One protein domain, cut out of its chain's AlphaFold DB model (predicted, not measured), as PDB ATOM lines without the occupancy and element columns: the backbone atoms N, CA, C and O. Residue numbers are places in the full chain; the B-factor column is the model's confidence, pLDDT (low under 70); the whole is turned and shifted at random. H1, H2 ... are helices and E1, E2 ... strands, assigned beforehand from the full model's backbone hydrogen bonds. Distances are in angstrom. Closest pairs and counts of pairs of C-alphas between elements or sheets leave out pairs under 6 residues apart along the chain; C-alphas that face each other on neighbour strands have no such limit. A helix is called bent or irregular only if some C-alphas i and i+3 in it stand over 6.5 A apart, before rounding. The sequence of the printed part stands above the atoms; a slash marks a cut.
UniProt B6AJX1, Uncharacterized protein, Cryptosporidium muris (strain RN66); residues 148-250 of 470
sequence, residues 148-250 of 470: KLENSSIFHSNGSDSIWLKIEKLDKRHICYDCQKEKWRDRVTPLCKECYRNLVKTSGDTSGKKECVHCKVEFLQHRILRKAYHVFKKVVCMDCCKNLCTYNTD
ATOM      1  N   LYS A 148     -47.212  18.529  14.276       39.47
ATOM      2  CA  LYS A 148     -45.830  18.756  14.730       39.47
ATOM      3  C   LYS A 148     -44.905  18.693  13.513       39.47
ATOM      4  O   LYS A 148     -44.475  17.624  13.103       39.47
ATOM      5  N   LEU A 149     -44.635  19.854  12.923       45.09
ATOM      6  CA  LEU A 149     -43.581  20.057  11.931       45.09
ATOM      7  C   LEU A 149     -42.730  21.223  12.437       45.09
ATOM      8  O   LEU A 149     -43.286  22.283  12.712       45.09
ATOM      9  N   GLU A 150     -41.412  21.061  12.553       52.06
ATOM     10  CA  GLU A 150     -40.489  22.093  13.074       52.06
ATOM     11  C   GLU A 150     -40.659  23.459  12.371       52.06
ATOM     12  O   GLU A 150     -40.499  24.515  12.983       52.06
ATOM     13  N   ASN A 151     -41.129  23.451  11.116       52.75
ATOM     14  CA  ASN A 151     -41.416  24.634  10.296       52.75
ATOM     15  C   ASN A 151     -42.745  25.359  10.609       52.75
ATOM     16  O   ASN A 151     -42.947  26.475  10.128       52.75
ATOM     17  N   SER A 152     -43.650  24.759  11.393       58.00
ATOM     18  CA  SER A 152     -44.875  25.409  11.895       58.00
ATOM     19  C   SER A 152     -44.543  26.590  12.816       58.00
ATOM     20  O   SER A 152     -45.180  27.645  12.762       58.00
ATOM     21  N   SER A 153     -43.453  26.462  13.581       61.56
ATOM     22  CA  SER A 153     -42.976  27.477  14.527       61.56
ATOM     23  C   SER A 153     -42.729  28.847  13.879       61.56
ATOM     24  O   SER A 153     -42.973  29.871  14.505       61.56
ATOM     25  N   ILE A 154     -42.340  28.909  12.600       67.56
ATOM     26  CA  ILE A 154     -42.005  30.165  11.903       67.56
ATOM     27  C   ILE A 154     -43.228  31.089  11.752       67.56
ATOM     28  O   ILE A 154     -43.083  32.312  11.722       67.56
ATOM     29  N   PHE A 155     -44.427  30.511  11.654       72.69
ATOM     30  CA  PHE A 155     -45.682  31.247  11.484       72.69
ATOM     31  C   PHE A 155     -46.412  31.528  12.807       72.69
ATOM     32  O   PHE A 155     -47.169  32.498  12.872       72.69
ATOM     33  N   HIS A 156     -46.155  30.723  13.844       66.31
ATOM     34  CA  HIS A 156     -46.793  30.822  15.165       66.31
ATOM     35  C   HIS A 156     -45.882  31.384  16.275       66.31
ATOM     36  O   HIS A 156     -46.342  31.587  17.396       66.31
ATOM     37  N   SER A 157     -44.598  31.632  16.004       65.31
ATOM     38  CA  SER A 157     -43.662  32.187  16.990       65.31
ATOM     39  C   SER A 157     -43.894  33.678  17.226       65.31
ATOM     40  O   SER A 157     -43.922  34.489  16.293       65.31
ATOM     41  N   ASN A 158     -43.979  34.034  18.509       57.59
ATOM     42  CA  ASN A 158     -43.945  35.405  19.007       57.59
ATOM     43  C   ASN A 158     -42.514  35.689  19.487       57.59
ATOM     44  O   ASN A 158     -42.182  35.472  20.646       57.59
ATOM     45  N   GLY A 159     -41.635  36.088  18.568       60.56
ATOM     46  CA  GLY A 159     -40.216  36.327  18.845       60.56
ATOM     47  C   GLY A 159     -39.497  36.946  17.647       60.56
ATOM     48  O   GLY A 159     -40.101  37.113  16.587       60.56
ATOM     49  N   SER A 160     -38.211  37.280  17.797       59.38
ATOM     50  CA  SER A 160     -37.388  37.987  16.793       59.38
ATOM     51  C   SER A 160     -37.331  37.321  15.411       59.38
ATOM     52  O   SER A 160     -37.134  38.022  14.413       59.38
ATOM     53  N   ASP A 161     -37.566  36.008  15.352       66.81
ATOM     54  CA  ASP A 161     -37.514  35.185  14.135       66.81
ATOM     55  C   ASP A 161     -38.886  34.936  13.483       66.81
ATOM     56  O   ASP A 161     -38.991  34.212  12.490       66.81
ATOM     57  N   SER A 162     -39.943  35.580  13.989       83.69
ATOM     58  CA  SER A 162     -41.291  35.475  13.429       83.69
ATOM     59  C   SER A 162     -41.350  35.952  11.974       83.69
ATOM     60  O   SER A 162     -40.856  37.032  11.614       83.69
ATOM     61  N   ILE A 163     -42.042  35.194  11.117       87.06
ATOM     62  CA  ILE A 163     -42.307  35.613   9.732       87.06
ATOM     63  C   ILE A 163     -43.067  36.941   9.665       87.06
ATOM     64  O   ILE A 163     -42.863  37.713   8.725       87.06
ATOM     65  N   TRP A 164     -43.895  37.237  10.668       88.69
ATOM     66  CA  TRP A 164     -44.694  38.457  10.731       88.69
ATOM     67  C   TRP A 164     -43.830  39.696  10.962       88.69
ATOM     68  O   TRP A 164     -43.989  40.679  10.242       88.69
ATOM     69  N   LEU A 165     -42.821  39.613  11.838       87.69
ATOM     70  CA  LEU A 165     -41.821  40.678  11.995       87.69
ATOM     71  C   LEU A 165     -41.014  40.887  10.713       87.69
ATOM     72  O   LEU A 165     -40.666  42.013  10.355       87.69
ATOM     73  N   LYS A 166     -40.708  39.804   9.988       89.00
ATOM     74  CA  LYS A 166     -40.030  39.908   8.694       89.00
ATOM     75  C   LYS A 166     -40.900  40.619   7.656       89.00
ATOM     76  O   LYS A 166     -40.383  41.472   6.941       89.00
ATOM     77  N   ILE A 167     -42.191  40.297   7.582       91.06
ATOM     78  CA  ILE A 167     -43.153  40.986   6.710       91.06
ATOM     79  C   ILE A 167     -43.227  42.470   7.075       91.06
ATOM     80  O   ILE A 167     -43.065  43.314   6.200       91.06
ATOM     81  N   GLU A 168     -43.350  42.799   8.361       91.25
ATOM     82  CA  GLU A 168     -43.413  44.185   8.830       91.25
ATOM     83  C   GLU A 168     -42.139  44.979   8.479       91.25
ATOM     84  O   GLU A 168     -42.211  46.121   8.020       91.25
ATOM     85  N   LYS A 169     -40.952  44.370   8.625       92.00
ATOM     86  CA  LYS A 169     -39.674  44.974   8.203       92.00
ATOM     87  C   LYS A 169     -39.636  45.235   6.695       92.00
ATOM     88  O   LYS A 169     -39.115  46.271   6.277       92.00
ATOM     89  N   LEU A 170     -40.156  44.312   5.882       92.31
ATOM     90  CA  LEU A 170     -40.244  44.485   4.429       92.31
ATOM     91  C   LEU A 170     -41.224  45.605   4.069       92.31
ATOM     92  O   LEU A 170     -40.877  46.450   3.249       92.31
ATOM     93  N   ASP A 171     -42.383  45.671   4.725       92.19
ATOM     94  CA  ASP A 171     -43.386  46.718   4.508       92.19
ATOM     95  C   ASP A 171     -42.866  48.108   4.852       92.19
ATOM     96  O   ASP A 171     -42.960  49.018   4.027       92.19
ATOM     97  N   LYS A 172     -42.247  48.265   6.032       92.81
ATOM     98  CA  LYS A 172     -41.650  49.537   6.476       92.81
ATOM     99  C   LYS A 172     -40.594  50.048   5.498       92.81
ATOM    100  O   LYS A 172     -40.458  51.250   5.305       92.81
ATOM    101  N   ARG A 173     -39.839  49.138   4.878       93.19
ATOM    102  CA  ARG A 173     -38.797  49.473   3.896       93.19
ATOM    103  C   ARG A 173     -39.296  49.457   2.452       93.19
ATOM    104  O   ARG A 173     -38.513  49.747   1.549       93.19
ATOM    105  N   HIS A 174     -40.569  49.132   2.228       93.50
ATOM    106  CA  HIS A 174     -41.165  48.997   0.903       93.50
ATOM    107  C   HIS A 174     -40.443  47.980   0.008       93.50
ATOM    108  O   HIS A 174     -40.325  48.195  -1.195       93.50
ATOM    109  N   ILE A 175     -39.935  46.888   0.582       95.25
ATOM    110  CA  ILE A 175     -39.144  45.869  -0.117       95.25
ATOM    111  C   ILE A 175     -40.050  44.736  -0.613       95.25
ATOM    112  O   ILE A 175     -40.931  44.250   0.090       95.25
ATOM    113  N   CYS A 176     -39.789  44.275  -1.834       94.50
ATOM    114  CA  CYS A 176     -40.455  43.166  -2.504       94.50
ATOM    115  C   CYS A 176     -40.465  41.888  -1.654       94.50
ATOM    116  O   CYS A 176     -39.421  41.391  -1.229       94.50
ATOM    117  N   TYR A 177     -41.642  41.286  -1.493       92.44
ATOM    118  CA  TYR A 177     -41.821  40.063  -0.711       92.44
ATOM    119  C   TYR A 177     -41.189  38.814  -1.334       92.44
ATOM    120  O   TYR A 177     -40.954  37.828  -0.629       92.44
ATOM    121  N   ASP A 178     -40.935  38.828  -2.644       91.31
ATOM    122  CA  ASP A 178     -40.372  37.684  -3.360       91.31
ATOM    123  C   ASP A 178     -38.836  37.735  -3.379       91.31
ATOM    124  O   ASP A 178     -38.193  36.884  -2.757       91.31
ATOM    125  N   CYS A 179     -38.239  38.768  -3.994       91.75
ATOM    126  CA  CYS A 179     -36.780  38.900  -4.062       91.75
ATOM    127  C   CYS A 179     -36.138  39.430  -2.773       91.75
ATOM    128  O   CYS A 179     -34.965  39.150  -2.545       91.75
ATOM    129  N   GLN A 180     -36.879  40.160  -1.927       92.44
ATOM    130  CA  GLN A 180     -36.380  40.782  -0.688       92.44
ATOM    131  C   GLN A 180     -35.207  41.757  -0.901       92.44
ATOM    132  O   GLN A 180     -34.431  41.997   0.019       92.44
ATOM    133  N   LYS A 181     -35.082  42.316  -2.113       91.44
ATOM    134  CA  LYS A 181     -33.991  43.219  -2.518       91.44
ATOM    135  C   LYS A 181     -34.520  44.553  -3.033       91.44
ATOM    136  O   LYS A 181     -34.183  45.607  -2.509       91.44
ATOM    137  N   GLU A 182     -35.369  44.497  -4.052       92.88
ATOM    138  CA  GLU A 182     -35.898  45.683  -4.728       92.88
ATOM    139  C   GLU A 182     -37.127  46.249  -4.028       92.88
ATOM    140  O   GLU A 182     -37.833  45.530  -3.320       92.88
ATOM    141  N   LYS A 183     -37.436  47.522  -4.293       92.81
ATOM    142  CA  LYS A 183     -38.681  48.123  -3.820       92.81
ATOM    143  C   LYS A 183     -39.894  47.547  -4.553       92.81
ATOM    144  O   LYS A 183     -39.844  47.265  -5.753       92.81
ATOM    145  N   TRP A 184     -40.991  47.358  -3.827       92.56
ATOM    146  CA  TRP A 184     -42.273  46.977  -4.415       92.56
ATOM    147  C   TRP A 184     -42.810  48.079  -5.350       92.56
ATOM    148  O   TRP A 184     -42.459  49.252  -5.216       92.56
ATOM    149  N   ARG A 185     -43.635  47.711  -6.336       87.44
ATOM    150  CA  ARG A 185     -44.249  48.673  -7.267       87.44
ATOM    151  C   ARG A 185     -45.275  49.550  -6.554       87.44
ATOM    152  O   ARG A 185     -45.278  50.765  -6.722       87.44
ATOM    153  N   ASP A 186     -46.174  48.908  -5.821       85.69
ATOM    154  CA  ASP A 186     -47.263  49.538  -5.096       85.69
ATOM    155  C   ASP A 186     -47.581  48.744  -3.821       85.69
ATOM    156  O   ASP A 186     -47.117  47.623  -3.620       85.69
ATOM    157  N   ARG A 187     -48.373  49.356  -2.935       81.88
ATOM    158  CA  ARG A 187     -48.790  48.739  -1.667       81.88
ATOM    159  C   ARG A 187     -49.724  47.542  -1.875       81.88
ATOM    160  O   ARG A 187     -49.783  46.649  -1.041       81.88
ATOM    161  N   VAL A 188     -50.480  47.548  -2.970       82.75
ATOM    162  CA  VAL A 188     -51.492  46.533  -3.288       82.75
ATOM    163  C   VAL A 188     -50.845  45.205  -3.681       82.75
ATOM    164  O   VAL A 188     -51.344  44.125  -3.358       82.75
ATOM    165  N   THR A 189     -49.736  45.289  -4.399       86.44
ATOM    166  CA  THR A 189     -48.970  44.169  -4.907       86.44
ATOM    167  C   THR A 189     -47.552  44.319  -4.386       86.44
ATOM    168  O   THR A 189     -46.739  44.984  -5.032       86.44
ATOM    169  N   PRO A 190     -47.233  43.690  -3.240       90.12
ATOM    170  CA  PRO A 190     -45.976  43.885  -2.531       90.12
ATOM    171  C   PRO A 190     -44.773  43.202  -3.206       90.12
ATOM    172  O   PRO A 190     -44.017  42.443  -2.604       90.12
ATOM    173  N   LEU A 191     -44.605  43.441  -4.504       91.88
ATOM    174  CA  LEU A 191     -43.645  42.825  -5.403       91.88
ATOM    175  C   LEU A 191     -43.007  43.903  -6.276       91.88
ATOM    176  O   LEU A 191     -43.669  44.856  -6.691       91.88
ATOM    177  N   CYS A 192     -41.719  43.756  -6.580       94.12
ATOM    178  CA  CYS A 192     -41.064  44.612  -7.563       94.12
ATOM    179  C   CYS A 192     -41.593  44.324  -8.978       94.12
ATOM    180  O   CYS A 192     -42.246  43.305  -9.231       94.12
ATOM    181  N   LYS A 193     -41.303  45.224  -9.926       91.25
ATOM    182  CA  LYS A 193     -41.753  45.105 -11.324       91.25
ATOM    183  C   LYS A 193     -41.300  43.794 -11.966       91.25
ATOM    184  O   LYS A 193     -42.067  43.215 -12.734       91.25
ATOM    185  N   GLU A 194     -40.098  43.333 -11.639       90.88
ATOM    186  CA  GLU A 194     -39.525  42.120 -12.213       90.88
ATOM    187  C   GLU A 194     -40.160  40.851 -11.639       90.88
ATOM    188  O   GLU A 194     -40.743  40.068 -12.388       90.88
ATOM    189  N   CYS A 195     -40.193  40.707 -10.310       91.19
ATOM    190  CA  CYS A 195     -40.884  39.594  -9.651       91.19
ATOM    191  C   CYS A 195     -42.363  39.516 -10.042       91.19
ATOM    192  O   CYS A 195     -42.875  38.426 -10.281       91.19
ATOM    193  N   TYR A 196     -43.051  40.657 -10.159       89.81
ATOM    194  CA  TYR A 196     -44.431  40.683 -10.633       89.81
ATOM    195  C   TYR A 196     -44.557  40.118 -12.052       89.81
ATOM    196  O   TYR A 196     -45.389  39.246 -12.290       89.81
ATOM    197  N   ARG A 197     -43.728  40.583 -12.999       88.31
ATOM    198  CA  ARG A 197     -43.759  40.084 -14.384       88.31
ATOM    199  C   ARG A 197     -43.469  38.591 -14.443       88.31
ATOM    200  O   ARG A 197     -44.176  37.885 -15.152       88.31
ATOM    201  N   ASN A 198     -42.485  38.123 -13.687       88.12
ATOM    202  CA  ASN A 198     -42.079  36.723 -13.710       88.12
ATOM    203  C   ASN A 198     -43.167  35.818 -13.126       88.12
ATOM    204  O   ASN A 198     -43.561  34.860 -13.780       88.12
ATOM    205  N   LEU A 199     -43.759  36.184 -11.985       86.75
ATOM    206  CA  LEU A 199     -44.867  35.425 -11.391       86.75
ATOM    207  C   LEU A 199     -46.148  35.455 -12.242       86.75
ATOM    208  O   LEU A 199     -46.951  34.531 -12.181       86.75
ATOM    209  N   VAL A 200     -46.374  36.505 -13.035       83.94
ATOM    210  CA  VAL A 200     -47.526  36.565 -13.950       83.94
ATOM    211  C   VAL A 200     -47.290  35.741 -15.220       83.94
ATOM    212  O   VAL A 200     -48.244  35.190 -15.764       83.94
ATOM    213  N   LYS A 201     -46.046  35.674 -15.710       75.88
ATOM    214  CA  LYS A 201     -45.692  35.001 -16.969       75.88
ATOM    215  C   LYS A 201     -45.558  33.485 -16.853       75.88
ATOM    216  O   LYS A 201     -45.676  32.825 -17.878       75.88
ATOM    217  N   THR A 202     -45.296  32.926 -15.673       70.06
ATOM    218  CA  THR A 202     -45.174  31.468 -15.533       70.06
ATOM    219  C   THR A 202     -46.524  30.791 -15.808       70.06
ATOM    220  O   THR A 202     -47.445  30.852 -14.995       70.06
ATOM    221  N   SER A 203     -46.664  30.165 -16.980       48.41
ATOM    222  CA  SER A 203     -47.816  29.349 -17.385       48.41
ATOM    223  C   SER A 203     -47.503  27.860 -17.196       48.41
ATOM    224  O   SER A 203     -46.523  27.375 -17.754       48.41
ATOM    225  N   GLY A 204     -48.318  27.152 -16.406       54.53
ATOM    226  CA  GLY A 204     -48.188  25.720 -16.081       54.53
ATOM    227  C   GLY A 204     -48.704  25.399 -14.668       54.53
ATOM    228  O   GLY A 204     -49.241  26.286 -13.994       54.53
ATOM    229  N   ASP A 205     -48.502  24.171 -14.173       52.81
ATOM    230  CA  ASP A 205     -48.811  23.776 -12.778       52.81
ATOM    231  C   ASP A 205     -48.085  24.650 -11.733       52.81
ATOM    232  O   ASP A 205     -48.557  24.843 -10.609       52.81
ATOM    233  N   THR A 206     -47.009  25.324 -12.146       53.94
ATOM    234  CA  THR A 206     -46.277  26.373 -11.413       53.94
ATOM    235  C   THR A 206     -46.783  27.790 -11.737       53.94
ATOM    236  O   THR A 206     -46.018  28.758 -11.756       53.94
ATOM    237  N   SER A 207     -48.074  27.935 -12.039       59.16
ATOM    238  CA  SER A 207     -48.720  29.235 -12.237       59.16
ATOM    239  C   SER A 207     -48.458  30.138 -11.037       59.16
ATOM    240  O   SER A 207     -48.847  29.822  -9.911       59.16
ATOM    241  N   GLY A 208     -47.789  31.275 -11.255       74.69
ATOM    242  CA  GLY A 208     -47.525  32.210 -10.165       74.69
ATOM    243  C   GLY A 208     -48.808  32.867  -9.659       74.69
ATOM    244  O   GLY A 208     -48.820  33.359  -8.539       74.69
ATOM    245  N   LYS A 209     -49.913  32.813 -10.416       86.44
ATOM    246  CA  LYS A 209     -51.258  33.149  -9.934       86.44
ATOM    247  C   LYS A 209     -51.986  31.895  -9.443       86.44
ATOM    248  O   LYS A 209     -52.192  30.968 -10.217       86.44
ATOM    249  N   LYS A 210     -52.429  31.899  -8.187       89.56
ATOM    250  CA  LYS A 210     -53.180  30.809  -7.549       89.56
ATOM    251  C   LYS A 210     -54.495  31.313  -6.966       89.56
ATOM    252  O   LYS A 210     -54.604  32.486  -6.619       89.56
ATOM    253  N   GLU A 211     -55.480  30.433  -6.834       91.50
ATOM    254  CA  GLU A 211     -56.734  30.720  -6.132       91.50
ATOM    255  C   GLU A 211     -56.653  30.230  -4.684       91.50
ATOM    256  O   GLU A 211     -56.194  29.122  -4.411       91.50
ATOM    257  N   CYS A 212     -57.085  31.061  -3.736       94.00
ATOM    258  CA  CYS A 212     -57.117  30.674  -2.333       94.00
ATOM    259  C   CYS A 212     -58.238  29.668  -2.063       94.00
ATOM    260  O   CYS A 212     -59.401  29.937  -2.360       94.00
ATOM    261  N   VAL A 213     -57.909  28.556  -1.401       94.12
ATOM    262  CA  VAL A 213     -58.885  27.518  -1.027       94.12
ATOM    263  C   VAL A 213     -60.012  28.076  -0.143       94.12
ATOM    264  O   VAL A 213     -61.168  27.686  -0.327       94.12
ATOM    265  N   HIS A 214     -59.686  29.024   0.741       93.38
ATOM    266  CA  HIS A 214     -60.582  29.611   1.739       93.38
ATOM    267  C   HIS A 214     -61.500  30.703   1.168       93.38
ATOM    268  O   HIS A 214     -62.716  30.529   1.086       93.38
ATOM    269  N   CYS A 215     -60.923  31.822   0.718       92.19
ATOM    270  CA  CYS A 215     -61.682  33.001   0.286       92.19
ATOM    271  C   CYS A 215     -61.957  33.076  -1.225       92.19
ATOM    272  O   CYS A 215     -62.611  34.026  -1.665       92.19
ATOM    273  N   LYS A 216     -61.446  32.117  -2.016       92.69
ATOM    274  CA  LYS A 216     -61.578  32.040  -3.489       92.69
ATOM    275  C   LYS A 216     -60.998  33.238  -4.252       92.69
ATOM    276  O   LYS A 216     -61.293  33.465  -5.421       92.69
ATOM    277  N   VAL A 217     -60.165  34.042  -3.590       90.56
ATOM    278  CA  VAL A 217     -59.471  35.168  -4.222       90.56
ATOM    279  C   VAL A 217     -58.227  34.659  -4.933       90.56
ATOM    280  O   VAL A 217     -57.444  33.898  -4.365       90.56
ATOM    281  N   GLU A 218     -58.021  35.122  -6.164       90.56
ATOM    282  CA  GLU A 218     -56.782  34.881  -6.894       90.56
ATOM    283  C   GLU A 218     -55.658  35.797  -6.386       90.56
ATOM    284  O   GLU A 218     -55.822  37.017  -6.283       90.56
ATOM    285  N   PHE A 219     -54.487  35.235  -6.115       90.75
ATOM    286  CA  PHE A 219     -53.315  35.943  -5.607       90.75
ATOM    287  C   PHE A 219     -52.036  35.459  -6.295       90.75
ATOM    288  O   PHE A 219     -52.032  34.424  -6.957       90.75
ATOM    289  N   LEU A 220     -50.950  36.224  -6.161       89.81
ATOM    290  CA  LEU A 220     -49.639  35.816  -6.661       89.81
ATOM    291  C   LEU A 220     -48.884  35.049  -5.573       89.81
ATOM    292  O   LEU A 220     -48.657  35.583  -4.488       89.81
ATOM    293  N   GLN A 221     -48.483  33.813  -5.853       88.75
ATOM    294  CA  GLN A 221     -47.785  32.926  -4.929       88.75
ATOM    295  C   GLN A 221     -46.294  33.292  -4.826       88.75
ATOM    296  O   GLN A 221     -45.403  32.592  -5.306       88.75
ATOM    297  N   HIS A 222     -46.010  34.419  -4.177       89.94
ATOM    298  CA  HIS A 222     -44.645  34.861  -3.886       89.94
ATOM    299  C   HIS A 222     -43.966  33.997  -2.810       89.94
ATOM    300  O   HIS A 222     -44.597  33.174  -2.145       89.94
ATOM    301  N   ARG A 223     -42.659  34.194  -2.605       89.50
ATOM    302  CA  ARG A 223     -41.800  33.405  -1.703       89.50
ATOM    303  C   ARG A 223     -42.385  33.152  -0.311       89.50
ATOM    304  O   ARG A 223     -42.283  32.039   0.191       89.50
ATOM    305  N   ILE A 224     -42.997  34.155   0.316       89.44
ATOM    306  CA  ILE A 224     -43.609  34.013   1.651       89.44
ATOM    307  C   ILE A 224     -44.813  33.059   1.608       89.44
ATOM    308  O   ILE A 224     -44.911  32.167   2.444       89.44
ATOM    309  N   LEU A 225     -45.680  33.176   0.600       90.25
ATOM    310  CA  LEU A 225     -46.829  32.276   0.432       90.25
ATOM    311  C   LEU A 225     -46.414  30.875  -0.028       90.25
ATOM    312  O   LEU A 225     -47.074  29.900   0.318       90.25
ATOM    313  N   ARG A 226     -45.289  30.740  -0.744       89.69
ATOM    314  CA  ARG A 226     -44.671  29.428  -1.001       89.69
ATOM    315  C   ARG A 226     -44.246  28.754   0.303       89.69
ATOM    316  O   ARG A 226     -44.573  27.593   0.513       89.69
ATOM    317  N   LYS A 227     -43.608  29.486   1.225       88.69
ATOM    318  CA  LYS A 227     -43.302  28.957   2.566       88.69
ATOM    319  C   LYS A 227     -44.567  28.560   3.330       88.69
ATOM    320  O   LYS A 227     -44.603  27.469   3.886       88.69
ATOM    321  N   ALA A 228     -45.604  29.398   3.297       88.56
ATOM    322  CA  ALA A 228     -46.888  29.091   3.928       88.56
ATOM    323  C   ALA A 228     -47.502  27.795   3.370       88.56
ATOM    324  O   ALA A 228     -47.957  26.952   4.134       88.56
ATOM    325  N   TYR A 229     -47.434  27.580   2.052       90.06
ATOM    326  CA  TYR A 229     -47.888  26.338   1.425       90.06
ATOM    327  C   TYR A 229     -47.149  25.102   1.960       90.06
ATOM    328  O   TYR A 229     -47.779  24.085   2.235       90.06
ATOM    329  N   HIS A 230     -45.831  25.178   2.161       88.31
ATOM    330  CA  HIS A 230     -45.072  24.045   2.703       88.31
ATOM    331  C   HIS A 230     -45.436  23.705   4.154       88.31
ATOM    332  O   HIS A 230     -45.359  22.528   4.512       88.31
ATOM    333  N   VAL A 231     -45.842  24.707   4.942       86.25
ATOM    334  CA  VAL A 231     -46.241  24.567   6.351       86.25
ATOM    335  C   VAL A 231     -47.681  24.074   6.475       86.25
ATOM    336  O   VAL A 231     -47.919  23.031   7.072       86.25
ATOM    337  N   PHE A 232     -48.634  24.777   5.863       86.81
ATOM    338  CA  PHE A 232     -50.062  24.476   6.004       86.81
ATOM    339  C   PHE A 232     -50.564  23.400   5.039       86.81
ATOM    340  O   PHE A 232     -51.700  22.955   5.171       86.81
ATOM    341  N   LYS A 233     -49.762  23.022   4.032       90.12
ATOM    342  CA  LYS A 233     -50.153  22.119   2.928       90.12
ATOM    343  C   LYS A 233     -51.425  22.572   2.193       90.12
ATOM    344  O   LYS A 233     -52.128  21.767   1.591       90.12
ATOM    345  N   LYS A 234     -51.718  23.878   2.223       90.56
ATOM    346  CA  LYS A 234     -52.903  24.507   1.624       90.56
ATOM    347  C   LYS A 234     -52.499  25.747   0.831       90.56
ATOM    348  O   LYS A 234     -51.616  26.507   1.231       90.56
ATOM    349  N   VAL A 235     -53.163  25.975  -0.302       92.25
ATOM    350  CA  VAL A 235     -52.958  27.169  -1.135       92.25
ATOM    351  C   VAL A 235     -53.794  28.320  -0.570       92.25
ATOM    352  O   VAL A 235     -55.007  28.399  -0.778       92.25
ATOM    353  N   VAL A 236     -53.144  29.211   0.178       93.38
ATOM    354  CA  VAL A 236     -53.804  30.291   0.925       93.38
ATOM    355  C   VAL A 236     -53.265  31.667   0.539       93.38
ATOM    356  O   VAL A 236     -52.072  31.820   0.278       93.38
ATOM    357  N   CYS A 237     -54.144  32.676   0.488       93.25
ATOM    358  CA  CYS A 237     -53.718  34.065   0.310       93.25
ATOM    359  C   CYS A 237     -53.099  34.618   1.605       93.25
ATOM    360  O   CYS A 237     -53.212  34.003   2.665       93.25
ATOM    361  N   MET A 238     -52.479  35.798   1.530       90.50
ATOM    362  CA  MET A 238     -51.823  36.426   2.683       90.50
ATOM    363  C   MET A 238     -52.779  36.681   3.854       90.50
ATOM    364  O   MET A 238     -52.423  36.396   4.992       90.50
ATOM    365  N   ASP A 239     -54.000  37.139   3.588       91.06
ATOM    366  CA  ASP A 239     -54.972  37.440   4.648       91.06
ATOM    367  C   ASP A 239     -55.494  36.162   5.316       91.06
ATOM    368  O   ASP A 239     -55.548  36.065   6.537       91.06
ATOM    369  N   CYS A 240     -55.785  35.122   4.529       92.25
ATOM    370  CA  CYS A 240     -56.156  33.818   5.085       92.25
ATOM    371  C   CYS A 240     -54.990  33.165   5.838       92.25
ATOM    372  O   CYS A 240     -55.222  32.484   6.826       92.25
ATOM    373  N   CYS A 241     -53.746  33.388   5.405       91.94
ATOM    374  CA  CYS A 241     -52.555  32.944   6.127       91.94
ATOM    375  C   CYS A 241     -52.442  33.640   7.493       91.94
ATOM    376  O   CYS A 241     -52.255  32.966   8.502       91.94
ATOM    377  N   LYS A 242     -52.628  34.969   7.544       89.25
ATOM    378  CA  LYS A 242     -52.673  35.746   8.797       89.25
ATOM    379  C   LYS A 242     -53.729  35.207   9.753       89.25
ATOM    380  O   LYS A 242     -53.424  34.933  10.913       89.25
ATOM    381  N   ASN A 243     -54.943  35.000   9.255       90.38
ATOM    382  CA  ASN A 243     -56.042  34.511  10.078       90.38
ATOM    383  C   ASN A 243     -55.790  33.081  10.567       90.38
ATOM    384  O   ASN A 243     -55.965  32.813  11.751       90.38
ATOM    385  N   LEU A 244     -55.286  32.190   9.711       89.75
ATOM    386  CA  LEU A 244     -54.941  30.827  10.115       89.75
ATOM    387  C   LEU A 244     -53.881  30.809  11.227       89.75
ATOM    388  O   LEU A 244     -53.991  30.025  12.164       89.75
ATOM    389  N   CYS A 245     -52.898  31.712  11.173       86.75
ATOM    390  CA  CYS A 245     -51.886  31.835  12.227       86.75
ATOM    391  C   CYS A 245     -52.451  32.419  13.526       86.75
ATOM    392  O   CYS A 245     -52.013  32.028  14.604       86.75
ATOM    393  N   THR A 246     -53.416  33.336  13.418       86.44
ATOM    394  CA  THR A 246     -54.024  34.036  14.559       86.44
ATOM    395  C   THR A 246     -54.998  33.138  15.315       86.44
ATOM    396  O   THR A 246     -54.917  33.024  16.532       86.44
ATOM    397  N   TYR A 247     -55.912  32.482  14.599       84.75
ATOM    398  CA  TYR A 247     -56.981  31.679  15.199       84.75
ATOM    399  C   TYR A 247     -56.610  30.205  15.364       84.75
ATOM    400  O   TYR A 247     -57.309  29.479  16.067       84.75
ATOM    401  N   ASN A 248     -55.537  29.750  14.704       86.06
ATOM    402  CA  ASN A 248     -55.039  28.371  14.746       86.06
ATOM    403  C   ASN A 248     -56.130  27.304  14.513       86.06
ATOM    404  O   ASN A 248     -56.107  26.216  15.090       86.06
ATOM    405  N   THR A 249     -57.129  27.641  13.701       86.88
ATOM    406  CA  THR A 249     -58.304  26.819  13.411       86.88
ATOM    407  C   THR A 249     -58.689  26.988  11.951       86.88
ATOM    408  O   THR A 249     -58.449  28.035  11.346       86.88
ATOM    409  N   ASP A 250     -59.264  25.936  11.369       88.06
ATOM    410  CA  ASP A 250     -59.804  26.018  10.020       88.06
ATOM    411  C   ASP A 250     -61.086  26.871  10.017       88.06
ATOM    412  O   ASP A 250     -61.915  26.743  10.921       88.06
TER     413      ASP A 250
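AT A GLANCE: This is residues 148 to 250 of the 470 residues of an uncharacterized protein of Cryptosporidium muris (strain RN66) (UniProt B6AJX1). The chain runs round in one loose circuit of short helices and loops: H1 at one end, H2 along one side, the coil of residues 173 to 192 at the next corner, H3 at the far end, then the small hairpin of E1 and E2, and H4 and H5 leading back to H1. Contacts between the helices are few, and H4 has its centre nearest the middle of the whole. The printed part has 103 residues, with five named helices and two named strands in the order H1, H2, H3, E1, E2, H4, H5; the two-stranded sheet is antiparallel and the class is mostly helix. The whole is compact, with a radius of gyration of the C-alphas of 13.6 A and spans of 35 by 31 by 21 A.

IN THESE COORDINATES: H1 is residues 150 to 156, 11.0 A long, from C-alpha 150 at (-40.489, 22.093, 13.074); it is neither bent nor irregular, but only just: C-alphas 150 and 153 are 6.1 A apart. H2 is residues 163 to 172, 14.3 A. H3, residues 193 to 201, is 12.2 A long and begins at C-alpha 193 at (-41.753, 45.105, -11.324). The strands are E1, residues 209 to 211, and E2, residues 218 to 220. H4, residues 223 to 232, measures 14.4 A. H5, residues 238 to 247, measures 14.3 A and ends at C-alpha 247 at (-56.981, 31.679, 15.199).

HOW THE PARTS SIT: H1 and H2 touch only at the corner by their link, and only just, with 3 pairs of C-alphas within 8 A; the closest C-alphas, of Phe 155 and Ile 163, are 5.8 A apart. H1 touches H4, closest at the C-alphas of Ser 152 and Val 231, 5.8 A; they run opposite ways at a steep tilt of 67 degrees, only just short of about perpendicular. H1 and H5 only just touch, with 3 pairs within 8 A, closest at the C-alphas of His 156 and Cys 245, 6.0 A, and are about perpendicular at 85 degrees. H2 and H4 are near each other, with 5 pairs of C-alphas within 10 A. H2 and H3 are apart, and H3 touches no helix; its closest C-alphas to the strands are Val 200 to Lys 209 of E1, 6.5 A, and Leu 199 to Leu 220 of E2, 6.7 A. E1 and E2 form a hairpin, antiparallel at 142 degrees, with N 210 and O 219, and N 219 and O 210, each 2.8 A apart and within hydrogen-bond range. H4 and H5 are close but not clearly touching: the closest C-alphas, of Leu 225 and Met 238, are 6.9 A apart. Every O i to N i+4 pair is within hydrogen-bond range in H2, H3, H4 and H5; in H1 it is 1 of 3, with 2 of 4 O i to N i+3 pairs.

THE WHOLE: The C-alphas of Gly 159 and Ser 203, the two farthest apart, are 37.7 A apart. The printed part has no cut. The link from H2 to H3, 20 residues, is long; those from E2 to H4 and from H4 to H5 are tight. The mean pLDDT of the printed part is 83.5, and it is under 70 at residues 148 to 154, 156 to 161 and 203 to 207.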